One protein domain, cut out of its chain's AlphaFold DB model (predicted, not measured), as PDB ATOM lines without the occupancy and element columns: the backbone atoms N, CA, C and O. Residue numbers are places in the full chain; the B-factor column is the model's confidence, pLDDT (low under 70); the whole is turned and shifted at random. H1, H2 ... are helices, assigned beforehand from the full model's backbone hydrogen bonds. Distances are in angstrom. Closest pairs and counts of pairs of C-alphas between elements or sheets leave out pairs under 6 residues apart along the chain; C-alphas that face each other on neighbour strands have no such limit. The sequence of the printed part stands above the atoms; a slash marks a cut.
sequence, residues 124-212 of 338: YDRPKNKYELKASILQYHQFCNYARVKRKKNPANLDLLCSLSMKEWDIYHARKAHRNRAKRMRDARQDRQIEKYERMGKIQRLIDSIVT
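This is residues 124 to 212 of the 338 residues of an uncharacterized protein of Bacteroides sp. CAG:1060 (UniProt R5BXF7). One very long helix, H4, has the shorter H1 side by side with part of its length, and H3 stands crosswise beyond the end of this pair where H1 ends and H4 begins, making a corner with H4. The little helix H2 packs on the side of H1 away from H4, and H4 runs on past both ends of H1. The printed part has 89 residues with four named helices, H1, H2, H3 and H4 in that order along the chain, and no named strand; the class is all helix. It is only just loose, close to compact, with a radius of gyration of the C-alphas of 14.7 A, and elongated, spanning 46 by 27 by 21 A.

Start at H1, residues 130 to 144, and look from it to H4, residues 181 to 211. The two touch, with 23 pairs of C-alphas within 8 A; the closest are those of Ala 135 and Ile 194, 4.8 A apart. Their lines stand at a shallow tilt of 26 degrees, and they run opposite ways. H4 touches H1 with residues 187 to 201 alone. Next look at H2, residues 157 to 160, which touches H1; the closest C-alphas are those of Tyr 140 and Leu 160, 5.6 A apart. H1 touches H2 with residues 136 to 140 alone. H2 and H4 are apart. Further on, H3, residues 166 to 177, touches no helix; it is only just apart from H1, with the closest C-alphas 8.5 A apart. Along the backbones of H1, H3 and H4, every O i to N i+4 pair is within hydrogen-bond range, while H2 is too short for such a pair.

Find C-alpha 130 at (132.436, 156.125, 138.989); from there H1 runs 21.1 A to C-alpha 144. H2 follows at residues 157 to 160, and H3 covers 16.6 A from C-alpha 166 to C-alpha 177. Then find C-alpha 181 at (137.064, 150.299, 169.484), from which H4 runs 44.9 A to C-alpha 211 at (124.869, 147.706, 126.342).

The two C-alphas farthest apart are those of His 178 and Thr 212, 47.0 A. The printed part has no cut. The link from H1 to H2, residues 145 to 156, is long, and its C-alphas lie 11 to 16 A from the mean of the C-alphas; the links from H2 to H3 and from H3 to H4 are tight. The mean pLDDT of the printed part is 88.4; look at residues 124 to 126 for the three residues under 70.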
ATOM      1  N   TYR A 124     144.940 144.740 139.206       49.31
ATOM      2  CA  TYR A 124     145.550 145.984 138.717       49.31
ATOM      3  C   TYR A 124     144.676 146.745 137.716       49.31
ATOM      4  O   TYR A 124     145.100 147.792 137.213       49.31
ATOM      5  N   ASP A 125     143.461 146.260 137.436       60.00
ATOM      6  CA  ASP A 125     142.535 146.982 136.575       60.00
ATOM      7  C   ASP A 125     142.229 148.344 137.197       60.00
ATOM      8  O   ASP A 125     141.769 148.468 138.338       60.00
ATOM      9  N   ARG A 126     142.490 149.396 136.423       68.25
ATOM     10  CA  ARG A 126     142.150 150.760 136.827       68.25
ATOM     11  C   ARG A 126     140.636 150.850 137.044       68.25
ATOM     12  O   ARG A 126     139.899 150.187 136.317       68.25
ATOM     13  N   PRO A 127     140.154 151.693 137.976       71.94
ATOM     14  CA  PRO A 127     138.723 151.924 138.130       71.94
ATOM     15  C   PRO A 127     138.108 152.331 136.786       71.94
ATOM     16  O   PRO A 127     138.480 153.368 136.234       71.94
ATOM     17  N   LYS A 128     137.192 151.513 136.256       79.19
ATOM     18  CA  LYS A 128     136.600 151.721 134.920       79.19
ATOM     19  C   LYS A 128     135.326 152.562 134.988       79.19
ATOM     20  O   LYS A 128     134.911 153.142 133.993       79.19
ATOM     21  N   ASN A 129     134.731 152.692 136.178       89.31
ATOM     22  CA  ASN A 129     133.535 153.504 136.402       89.31
ATOM     23  C   ASN A 129     133.574 154.320 137.707       89.31
ATOM     24  O   ASN A 129     134.437 154.169 138.579       89.31
ATOM     25  N   LYS A 130     132.573 155.196 137.855       92.81
ATOM     26  CA  LYS A 130     132.436 156.125 138.989       92.81
ATOM     27  C   LYS A 130     132.295 155.442 140.355       92.81
ATOM     28  O   LYS A 130     132.610 156.071 141.364       92.81
ATOM     29  N   TYR A 131     131.761 154.221 140.419       94.25
ATOM     30  CA  TYR A 131     131.556 153.516 141.686       94.25
ATOM     31  C   TYR A 131     132.855 152.872 142.154       94.25
ATOM     32  O   TYR A 131     133.244 153.073 143.300       94.25
ATOM     33  N   GLU A 132     133.586 152.223 141.253       91.31
ATOM     34  CA  GLU A 132     134.926 151.707 141.544       91.31
ATOM     35  C   GLU A 132     135.877 152.808 141.966       91.31
ATOM     36  O   GLU A 132     136.574 152.659 142.962       91.31
ATOM     37  N   LEU A 133     135.842 153.957 141.287       90.44
ATOM     38  CA  LEU A 133     136.672 155.090 141.679       90.44
ATOM     39  C   LEU A 133     136.372 155.521 143.123       90.44
ATOM     40  O   LEU A 133     137.288 155.790 143.899       90.44
ATOM     41  N   LYS A 134     135.092 155.545 143.522       92.56
ATOM     42  CA  LYS A 134     134.699 155.833 144.910       92.56
ATOM     43  C   LYS A 134     135.182 154.755 145.883       92.56
ATOM     44  O   LYS A 134     135.651 155.117 146.963       92.56
ATOM     45  N   ALA A 135     135.084 153.476 145.519       92.75
ATOM     46  CA  ALA A 135     135.591 152.367 146.328       92.75
ATOM     47  C   ALA A 135     137.108 152.489 146.540       92.75
ATOM     48  O   ALA A 135     137.557 152.536 147.685       92.75
ATOM     49  N   SER A 136     137.881 152.669 145.465       90.25
ATOM     50  CA  SER A 136     139.338 152.807 145.524       90.25
ATOM     51  C   SER A 136     139.775 154.037 146.320       90.25
ATOM     52  O   SER A 136     140.695 153.951 147.129       90.25
ATOM     53  N   ILE A 137     139.092 155.181 146.175       91.19
ATOM     54  CA  ILE A 137     139.375 156.373 146.996       91.19
ATOM     55  C   ILE A 137     139.137 156.082 148.487       91.19
ATOM     56  O   ILE A 137     139.935 156.498 149.330       91.19
ATOM     57  N   LEU A 138     138.058 155.370 148.835       92.50
ATOM     58  CA  LEU A 138     137.770 155.004 150.222       92.50
ATOM     59  C   LEU A 138     138.775 153.996 150.783       92.50
ATOM     60  O   LEU A 138     139.203 154.173 151.926       92.50
ATOM     61  N   GLN A 139     139.179 153.000 149.993       91.38
ATOM     62  CA  GLN A 139     140.243 152.051 150.335       91.38
ATOM     63  C   GLN A 139     141.563 152.780 150.576       91.38
ATOM     64  O   GLN A 139     142.176 152.605 151.626       91.38
ATOM     65  N   TYR A 140     141.947 153.694 149.681       91.44
ATOM     66  CA  TYR A 140     143.119 154.549 149.854       91.44
ATOM     67  C   TYR A 140     143.031 155.377 151.146       91.44
ATOM     68  O   TYR A 140     143.969 155.417 151.942       91.44
ATOM     69  N   HIS A 141     141.884 156.004 151.430       91.62
ATOM     70  CA  HIS A 141     141.696 156.759 152.676       91.62
ATOM     71  C   HIS A 141     141.760 155.870 153.919       91.62
ATOM     72  O   HIS A 141     142.273 156.309 154.949       91.62
ATOM     73  N   GLN A 142     141.248 154.642 153.842       92.25
ATOM     74  CA  GLN A 142     141.366 153.660 154.912       92.25
ATOM     75  C   GLN A 142     142.823 153.219 155.107       92.25
ATOM     76  O   GLN A 142     143.293 153.162 156.243       92.25
ATOM     77  N   PHE A 143     143.559 152.992 154.021       91.50
ATOM     78  CA  PHE A 143     144.989 152.700 154.024       91.50
ATOM     79  C   PHE A 143     145.794 153.825 154.696       91.50
ATOM     80  O   PHE A 143     146.565 153.559 155.624       91.50
ATOM     81  N   CYS A 144     145.531 155.091 154.349       91.31
ATOM     82  CA  CYS A 144     146.170 156.258 154.974       91.31
ATOM     83  C   CYS A 144     145.938 156.366 156.490       91.31
ATOM     84  O   CYS A 144     146.702 157.048 157.170       91.31
ATOM     85  N   ASN A 145     144.904 155.728 157.054       91.19
ATOM     86  CA  ASN A 145     144.693 155.743 158.507       91.19
ATOM     87  C   ASN A 145     145.823 155.036 159.276       91.19
ATOM     88  O   ASN A 145     145.989 155.280 160.476       91.19
ATOM     89  N   TYR A 146     146.552 154.140 158.608       92.12
ATOM     90  CA  TYR A 146     147.566 153.276 159.210       92.12
ATOM     91  C   TYR A 146     148.938 153.452 158.560       92.12
ATOM     92  O   TYR A 146     149.950 153.439 159.268       92.12
ATOM     93  N   ALA A 147     148.981 153.706 157.255       88.31
ATOM     94  CA  ALA A 147     150.206 154.039 156.546       88.31
ATOM     95  C   ALA A 147     150.753 155.409 156.995       88.31
ATOM     96  O   ALA A 147     150.004 156.310 157.377       88.31
ATOM     97  N   ARG A 148     152.078 155.591 156.963       82.25
ATOM     98  CA  ARG A 148     152.737 156.880 157.264       82.25
ATOM     99  C   ARG A 148     152.690 157.834 156.063       82.25
ATOM    100  O   ARG A 148     153.666 158.504 155.751       82.25
ATOM    101  N   VAL A 149     151.546 157.905 155.392       85.06
ATOM    102  CA  VAL A 149     151.363 158.695 154.171       85.06
ATOM    103  C   VAL A 149     150.375 159.829 154.408       85.06
ATOM    104  O   VAL A 149     149.395 159.694 155.145       85.06
ATOM    105  N   LYS A 150     150.618 160.974 153.768       84.88
ATOM    106  CA  LYS A 150     149.698 162.110 153.832       84.88
ATOM    107  C   LYS A 150     148.472 161.816 152.970       84.88
ATOM    108  O   LYS A 150     148.586 161.660 151.757       84.88
ATOM    109  N   ARG A 151     147.293 161.803 153.595       86.81
ATOM    110  CA  ARG A 151     146.017 161.616 152.896       86.81
ATOM    111  C   ARG A 151     145.785 162.734 151.878       86.81
ATOM    112  O   ARG A 151     145.706 163.907 152.247       86.81
ATOM    113  N   LYS A 152     145.606 162.361 150.613       87.94
ATOM    114  CA  LYS A 152     145.175 163.265 149.538       87.94
ATOM    115  C   LYS A 152     143.648 163.315 149.447       87.94
ATOM    116  O   LYS A 152     142.972 162.298 149.604       87.94
ATOM    117  N   LYS A 153     143.096 164.507 149.183       82.31
ATOM    118  CA  LYS A 153     141.648 164.689 148.959       82.31
ATOM    119  C   LYS A 153     141.217 164.038 147.640       82.31
ATOM    120  O   LYS A 153     140.259 163.277 147.645       82.31
ATOM    121  N   ASN A 154     141.991 164.277 146.580       83.12
ATOM    122  CA  ASN A 154     141.827 163.689 145.251       83.12
ATOM    123  C   ASN A 154     143.124 162.933 144.894       83.12
ATOM    124  O   ASN A 154     144.050 163.559 144.376       83.12
ATOM    125  N   PRO A 155     143.262 161.652 145.280       83.44
ATOM    126  CA  PRO A 155     144.436 160.850 144.932       83.44
ATOM    127  C   PRO A 155     144.518 160.626 143.415       83.44
ATOM    128  O   PRO A 155     143.491 160.452 142.759       83.44
ATOM    129  N   ALA A 156     145.732 160.622 142.865       80.88
ATOM    130  CA  ALA A 156     145.962 160.162 141.499       80.88
ATOM    131  C   ALA A 156     145.841 158.631 141.438       80.88
ATOM    132  O   ALA A 156     145.968 157.958 142.458       80.88
ATOM    133  N   ASN A 157     145.669 158.054 140.246       75.94
ATOM    134  CA  ASN A 157     145.532 156.597 140.100       75.94
ATOM    135  C   ASN A 157     146.713 155.816 140.703       75.94
ATOM    136  O   ASN A 157     146.501 154.795 141.347       75.94
ATOM    137  N   LEU A 158     147.942 156.325 140.565       74.62
ATOM    138  CA  LEU A 158     149.136 155.722 141.169       74.62
ATOM    139  C   LEU A 158     149.066 155.697 142.705       74.62
ATOM    140  O   LEU A 158     149.534 154.750 143.325       74.62
ATOM    141  N   ASP A 159     148.436 156.700 143.324       76.62
ATOM    142  CA  ASP A 159     148.261 156.743 144.780       76.62
ATOM    143  C   ASP A 159     147.310 155.637 145.274       76.62
ATOM    144  O   ASP A 159     147.428 155.190 146.415       76.62
ATOM    145  N   LEU A 160     146.372 155.185 144.431       75.38
ATOM    146  CA  LEU A 160     145.383 154.158 144.777       75.38
ATOM    147  C   LEU A 160     145.991 152.755 144.889       75.38
ATOM    148  O   LEU A 160     145.417 151.909 145.567       75.38
ATOM    149  N   LEU A 161     147.165 152.525 144.292       76.62
ATOM    150  CA  LEU A 161     147.873 151.242 144.365       76.62
ATOM    151  C   LEU A 161     148.417 150.932 145.766       76.62
ATOM    152  O   LEU A 161     148.821 149.802 146.018       76.62
ATOM    153  N   CYS A 162     148.410 151.910 146.682       79.38
ATOM    154  CA  CYS A 162     148.775 151.727 148.090       79.38
ATOM    155  C   CYS A 162     150.127 151.009 148.283       79.38
ATOM    156  O   CYS A 162     150.278 150.189 149.187       79.38
ATOM    157  N   SER A 163     151.109 151.310 147.430       80.38
ATOM    158  CA  SER A 163     152.426 150.680 147.475       80.38
ATOM    159  C   SER A 163     153.266 151.215 148.637       80.38
ATOM    160  O   SER A 163     153.312 152.417 148.901       80.38
ATOM    161  N   LEU A 164     153.930 150.299 149.342       84.38
ATOM    162  CA  LEU A 164     154.850 150.565 150.447       84.38
ATOM    163  C   LEU A 164     156.055 149.630 150.334       84.38
ATOM    164  O   LEU A 164     155.951 148.540 149.765       84.38
ATOM    165  N   SER A 165     157.184 150.022 150.921       87.44
ATOM    166  CA  SER A 165     158.287 149.086 151.164       87.44
ATOM    167  C   SER A 165     157.889 148.020 152.198       87.44
ATOM    168  O   SER A 165     157.000 148.249 153.019       87.44
ATOM    169  N   MET A 166     158.573 146.866 152.222       88.25
ATOM    170  CA  MET A 166     158.286 145.792 153.197       88.25
ATOM    171  C   MET A 166     158.319 146.293 154.652       88.25
ATOM    172  O   MET A 166     157.398 146.038 155.418       88.25
ATOM    173  N   LYS A 167     159.311 147.123 155.007       89.69
ATOM    174  CA  LYS A 167     159.419 147.715 156.354       89.69
ATOM    175  C   LYS A 167     158.226 148.609 156.710       89.69
ATOM    176  O   LYS A 167     157.816 148.694 157.865       89.69
ATOM    177  N   GLU A 168     157.680 149.331 155.737       90.06
ATOM    178  CA  GLU A 168     156.501 150.173 155.947       90.06
ATOM    179  C   GLU A 168     155.217 149.344 156.050       90.06
ATOM    180  O   GLU A 168     154.325 149.720 156.818       90.06
ATOM    181  N   TRP A 169     155.144 148.209 155.345       91.31
ATOM    182  CA  TRP A 169     154.084 147.219 155.526       91.31
ATOM    183  C   TRP A 169     154.086 146.644 156.944       91.31
ATOM    184  O   TRP A 169     153.028 146.626 157.574       91.31
ATOM    185  N   ASP A 170     155.246 146.298 157.508       91.38
ATOM    186  CA  ASP A 170     155.343 145.821 158.898       91.38
ATOM    187  C   ASP A 170     154.757 146.842 159.886       91.38
ATOM    188  O   ASP A 170     153.933 146.524 160.751       91.38
ATOM    189  N   ILE A 171     155.112 148.120 159.709       89.56
ATOM    190  CA  ILE A 171     154.586 149.226 160.521       89.56
ATOM    191  C   ILE A 171     153.070 149.374 160.335       89.56
ATOM    192  O   ILE A 171     152.341 149.603 161.309       89.56
ATOM    193  N   TYR A 172     152.581 149.279 159.098       92.81
ATOM    194  CA  TYR A 172     151.154 149.332 158.787       92.81
ATOM    195  C   TYR A 172     150.395 148.212 159.515       92.81
ATOM    196  O   TYR A 172     149.403 148.490 160.204       92.81
ATOM    197  N   HIS A 173     150.880 146.971 159.425       92.38
ATOM    198  CA  HIS A 173     150.250 145.801 160.034       92.38
ATOM    199  C   HIS A 173     150.238 145.890 161.561       92.38
ATOM    200  O   HIS A 173     149.171 145.724 162.162       92.38
ATOM    201  N   ALA A 174     151.353 146.280 162.187       91.94
ATOM    202  CA  ALA A 174     151.418 146.495 163.634       91.94
ATOM    203  C   ALA A 174     150.373 147.527 164.110       91.94
ATOM    204  O   ALA A 174     149.635 147.312 165.074       91.94
ATOM    205  N   ARG A 175     150.223 148.647 163.391       91.00
ATOM    206  CA  ARG A 175     149.231 149.685 163.733       91.00
ATOM    207  C   ARG A 175     147.791 149.223 163.536       91.00
ATOM    208  O   ARG A 175     146.916 149.624 164.311       91.00
ATOM    209  N   LYS A 176     147.539 148.425 162.498       91.50
ATOM    210  CA  LYS A 176     146.221 147.852 162.211       91.50
ATOM    211  C   LYS A 176     145.826 146.822 163.275       91.50
ATOM    212  O   LYS A 176     144.664 146.812 163.679       91.50
ATOM    213  N   ALA A 177     146.778 146.034 163.784       91.25
ATOM    214  CA  ALA A 177     146.557 145.071 164.865       91.25
ATOM    215  C   ALA A 177     146.150 145.760 166.182       91.25
ATOM    216  O   ALA A 177     145.162 145.378 166.811       91.25
ATOM    217  N   HIS A 178     146.808 146.863 166.554       89.75
ATOM    218  CA  HIS A 178     146.533 147.601 167.799       89.75
ATOM    219  C   HIS A 178     145.392 148.640 167.695       89.75
ATOM    220  O   HIS A 178     145.433 149.731 168.280       89.75
ATOM    221  N   ARG A 179     144.334 148.339 166.932       90.94
ATOM    222  CA  ARG A 179     143.186 149.243 166.742       90.94
ATOM    223  C   ARG A 179     142.223 149.230 167.935       90.94
ATOM    224  O   ARG A 179     141.670 148.195 168.303       90.94
ATOM    225  N   ASN A 180     141.945 150.410 168.494       94.00
ATOM    226  CA  ASN A 180     140.924 150.586 169.533       94.00
ATOM    227  C   ASN A 180     139.489 150.461 168.972       94.00
ATOM    228  O   ASN A 180     139.273 150.417 167.758       94.00
ATOM    229  N   ARG A 181     138.485 150.440 169.859       94.75
ATOM    230  CA  ARG A 181     137.064 150.299 169.484       94.75
ATOM    231  C   ARG A 181     136.598 151.356 168.475       94.75
ATOM    232  O   ARG A 181     135.912 151.009 167.519       94.75
ATOM    233  N   ALA A 182     136.988 152.619 168.652       94.56
ATOM    234  CA  ALA A 182     136.588 153.705 167.754       94.56
ATOM    235  C   ALA A 182     137.148 153.519 166.333       94.56
ATOM    236  O   ALA A 182     136.416 153.695 165.357       94.56
ATOM    237  N   LYS A 183     138.415 153.094 166.213       94.19
ATOM    238  CA  LYS A 183     139.045 152.747 164.928       94.19
ATOM    239  C   LYS A 183     138.336 151.566 164.266       94.19
ATOM    240  O   LYS A 183     137.975 151.674 163.102       94.19
ATOM    241  N   ARG A 184     138.036 150.500 165.021       93.50
ATOM    242  CA  ARG A 184     137.269 149.344 164.513       93.50
ATOM    243  C   ARG A 184     135.905 149.751 163.961       93.50
ATOM    244  O   ARG A 184     135.533 149.329 162.877       93.50
ATOM    245  N   MET A 185     135.180 150.611 164.674       95.50
ATOM    246  CA  MET A 185     133.880 151.109 164.216       95.50
ATOM    247  C   MET A 185     133.978 151.990 162.969       95.50
ATOM    248  O   MET A 185     133.092 151.945 162.120       95.50
ATOM    249  N   ARG A 186     135.022 152.819 162.859       94.88
ATOM    250  CA  ARG A 186     135.271 153.618 161.655       94.88
ATOM    251  C   ARG A 186     135.568 152.716 160.466       94.88
ATOM    252  O   ARG A 186     134.928 152.896 159.438       94.88
ATOM    253  N   ASP A 187     136.483 151.766 160.624       94.00
ATOM    254  CA  ASP A 187     136.871 150.854 159.554       94.00
ATOM    255  C   ASP A 187     135.660 150.028 159.104       94.00
ATOM    256  O   ASP A 187     135.333 150.073 157.932       94.00
ATOM    257  N   ALA A 188     134.870 149.474 160.032       94.94
ATOM    258  CA  ALA A 188     133.640 148.752 159.697       94.94
ATOM    259  C   ALA A 188     132.611 149.603 158.923       94.94
ATOM    260  O   ALA A 188     131.856 149.085 158.105       94.94
ATOM    261  N   ARG A 189     132.545 150.922 159.168       95.31
ATOM    262  CA  ARG A 189     131.710 151.832 158.359       95.31
ATOM    263  C   ARG A 189     132.293 152.060 156.966       95.31
ATOM    264  O   ARG A 189     131.518 152.186 156.025       95.31
ATOM    265  N   GLN A 190     133.618 152.152 156.845       95.06
ATOM    266  CA  GLN A 190     134.291 152.274 155.552       95.06
ATOM    267  C   GLN A 190     134.145 150.984 154.742       95.06
ATOM    268  O   GLN A 190     133.737 151.075 153.593       95.06
ATOM    269  N   ASP A 191     134.355 149.821 155.360       95.12
ATOM    270  CA  ASP A 191     134.231 148.497 154.742       95.12
ATOM    271  C   ASP A 191     132.844 148.316 154.113       95.12
ATOM    272  O   ASP A 191     132.742 148.043 152.925       95.12
ATOM    273  N   ARG A 192     131.765 148.626 154.849       96.06
ATOM    274  CA  ARG A 192     130.388 148.572 154.312       96.06
ATOM    275  C   ARG A 192     130.158 149.497 153.115       96.06
ATOM    276  O   ARG A 192     129.357 149.189 152.237       96.06
ATOM    277  N   GLN A 193     130.789 150.673 153.096       96.19
ATOM    278  CA  GLN A 193     130.657 151.603 151.969       96.19
ATOM    279  C   GLN A 193     131.495 151.157 150.770       96.19
ATOM    280  O   GLN A 193     131.040 151.301 149.640       96.19
ATOM    281  N   ILE A 194     132.690 150.615 151.015       94.31
ATOM    282  CA  ILE A 194     133.557 150.031 149.989       94.31
ATOM    283  C   ILE A 194     132.824 148.865 149.326       94.31
ATOM    284  O   ILE A 194     132.600 148.928 148.124       94.31
ATOM    285  N   GLU A 195     132.328 147.903 150.107       93.88
ATOM    286  CA  GLU A 195     131.577 146.740 149.617       93.88
ATOM    287  C   GLU A 195     130.359 147.158 148.775       93.88
ATOM    288  O   GLU A 195     130.123 146.635 147.685       93.88
ATOM    289  N   LYS A 196     129.616 148.181 149.225       94.69
ATOM    290  CA  LYS A 196     128.510 148.757 148.447       94.69
ATOM    291  C   LYS A 196     128.980 149.289 147.090       94.69
ATOM    292  O   LYS A 196     128.339 149.013 146.078       94.69
ATOM    293  N   TYR A 197     130.045 150.090 147.057       95.38
ATOM    294  CA  TYR A 197     130.540 150.678 145.811       95.38
ATOM    295  C   TYR A 197     131.190 149.651 144.888       95.38
ATOM    296  O   TYR A 197     131.016 149.760 143.680       95.38
ATOM    297  N   GLU A 198     131.871 148.643 145.427       91.81
ATOM    298  CA  GLU A 198     132.392 147.513 144.655       91.81
ATOM    299  C   GLU A 198     131.255 146.730 144.001       91.81
ATOM    300  O   GLU A 198     131.312 146.467 142.801       91.81
ATOM    301  N   ARG A 199     130.178 146.438 144.745       92.38
ATOM    302  CA  ARG A 199     128.973 145.812 144.182       92.38
ATOM    303  C   ARG A 199     128.386 146.655 143.047       92.38
ATOM    304  O   ARG A 199     128.141 146.134 141.965       92.38
ATOM    305  N   MET A 200     128.181 147.954 143.272       94.38
ATOM    306  CA  MET A 200     127.656 148.858 142.237       94.38
ATOM    307  C   MET A 200     128.600 148.979 141.032       94.38
ATOM    308  O   MET A 200     128.133 149.112 139.908       94.38
ATOM    309  N   GLY A 201     129.912 148.927 141.259       93.06
ATOM    310  CA  GLY A 201     130.928 148.937 140.211       93.06
ATOM    311  C   GLY A 201     130.855 147.705 139.322       93.06
ATOM    312  O   GLY A 201     130.753 147.847 138.108       93.06
ATOM    313  N   LYS A 202     130.790 146.512 139.925       90.62
ATOM    314  CA  LYS A 202     130.609 145.245 139.199       90.62
ATOM    315  C   LYS A 202     129.332 145.250 138.358       90.62
ATOM    316  O   LYS A 202     129.388 144.929 137.180       90.62
ATOM    317  N   ILE A 203     128.215 145.708 138.928       92.75
ATOM    318  CA  ILE A 203     126.941 145.832 138.201       92.75
ATOM    319  C   ILE A 203     127.064 146.810 137.035       92.75
ATOM    320  O   ILE A 203     126.596 146.521 135.943       92.75
ATOM    321  N   GLN A 204     127.711 147.959 137.240       93.50
ATOM    322  CA  GLN A 204     127.920 148.920 136.162       93.50
ATOM    323  C   GLN A 204     128.789 148.325 135.046       93.50
ATOM    324  O   GLN A 204     128.414 148.465 133.892       93.50
ATOM    325  N   ARG A 205     129.882 147.613 135.369       89.94
ATOM    326  CA  ARG A 205     130.700 146.908 134.361       89.94
ATOM    327  C   ARG A 205     129.888 145.882 133.581       89.94
ATOM    328  O   ARG A 205     130.030 145.819 132.367       89.94
ATOM    329  N   LEU A 206     129.052 145.102 134.268       89.31
ATOM    330  CA  LEU A 206     128.171 144.133 133.625       89.31
ATOM    331  C   LEU A 206     127.259 144.836 132.615       89.31
ATOM    332  O   LEU A 206     127.278 144.486 131.439       89.31
ATOM    333  N   ILE A 207     126.533 145.871 133.048       91.12
ATOM    334  CA  ILE A 207     125.628 146.628 132.174       91.12
ATOM    335  C   ILE A 207     126.394 147.242 130.998       91.12
ATOM    336  O   ILE A 207     125.970 147.086 129.859       91.12
ATOM    337  N   ASP A 208     127.534 147.886 131.257       89.25
ATOM    338  CA  ASP A 208     128.363 148.496 130.215       89.25
ATOM    339  C   ASP A 208     128.835 147.439 129.202       89.25
ATOM    340  O   ASP A 208     128.779 147.682 128.000       89.25
ATOM    341  N   SER A 209     129.235 146.244 129.656       85.88
ATOM    342  CA  SER A 209     129.686 145.158 128.770       85.88
ATOM    343  C   SER A 209     128.582 144.619 127.852       85.88
ATOM    344  O   SER A 209     128.876 144.159 126.750       85.88
ATOM    345  N   ILE A 210     127.321 144.699 128.287       86.19
ATOM    346  CA  ILE A 210     126.160 144.274 127.503       86.19
ATOM    347  C   ILE A 210     125.737 145.399 126.563       86.19
ATOM    348  O   ILE A 210     125.709 145.214 125.355       86.19
ATOM    349  N   VAL A 211     125.450 146.585 127.099       87.38
ATOM    350  CA  VAL A 211     124.869 147.706 126.342       87.38
ATOM    351  C   VAL A 211     125.839 148.258 125.296       87.38
ATOM    352  O   VAL A 211     125.403 148.751 124.266       87.38
ATOM    353  N   THR A 212     127.155 148.157 125.516       84.12
ATOM    354  CA  THR A 212     128.145 148.594 124.513       84.12
ATOM    355  C   THR A 212     128.157 147.691 123.280       84.12
ATOM    356  O   THR A 212     128.490 148.155 122.195       84.12
TER     357      THR A 212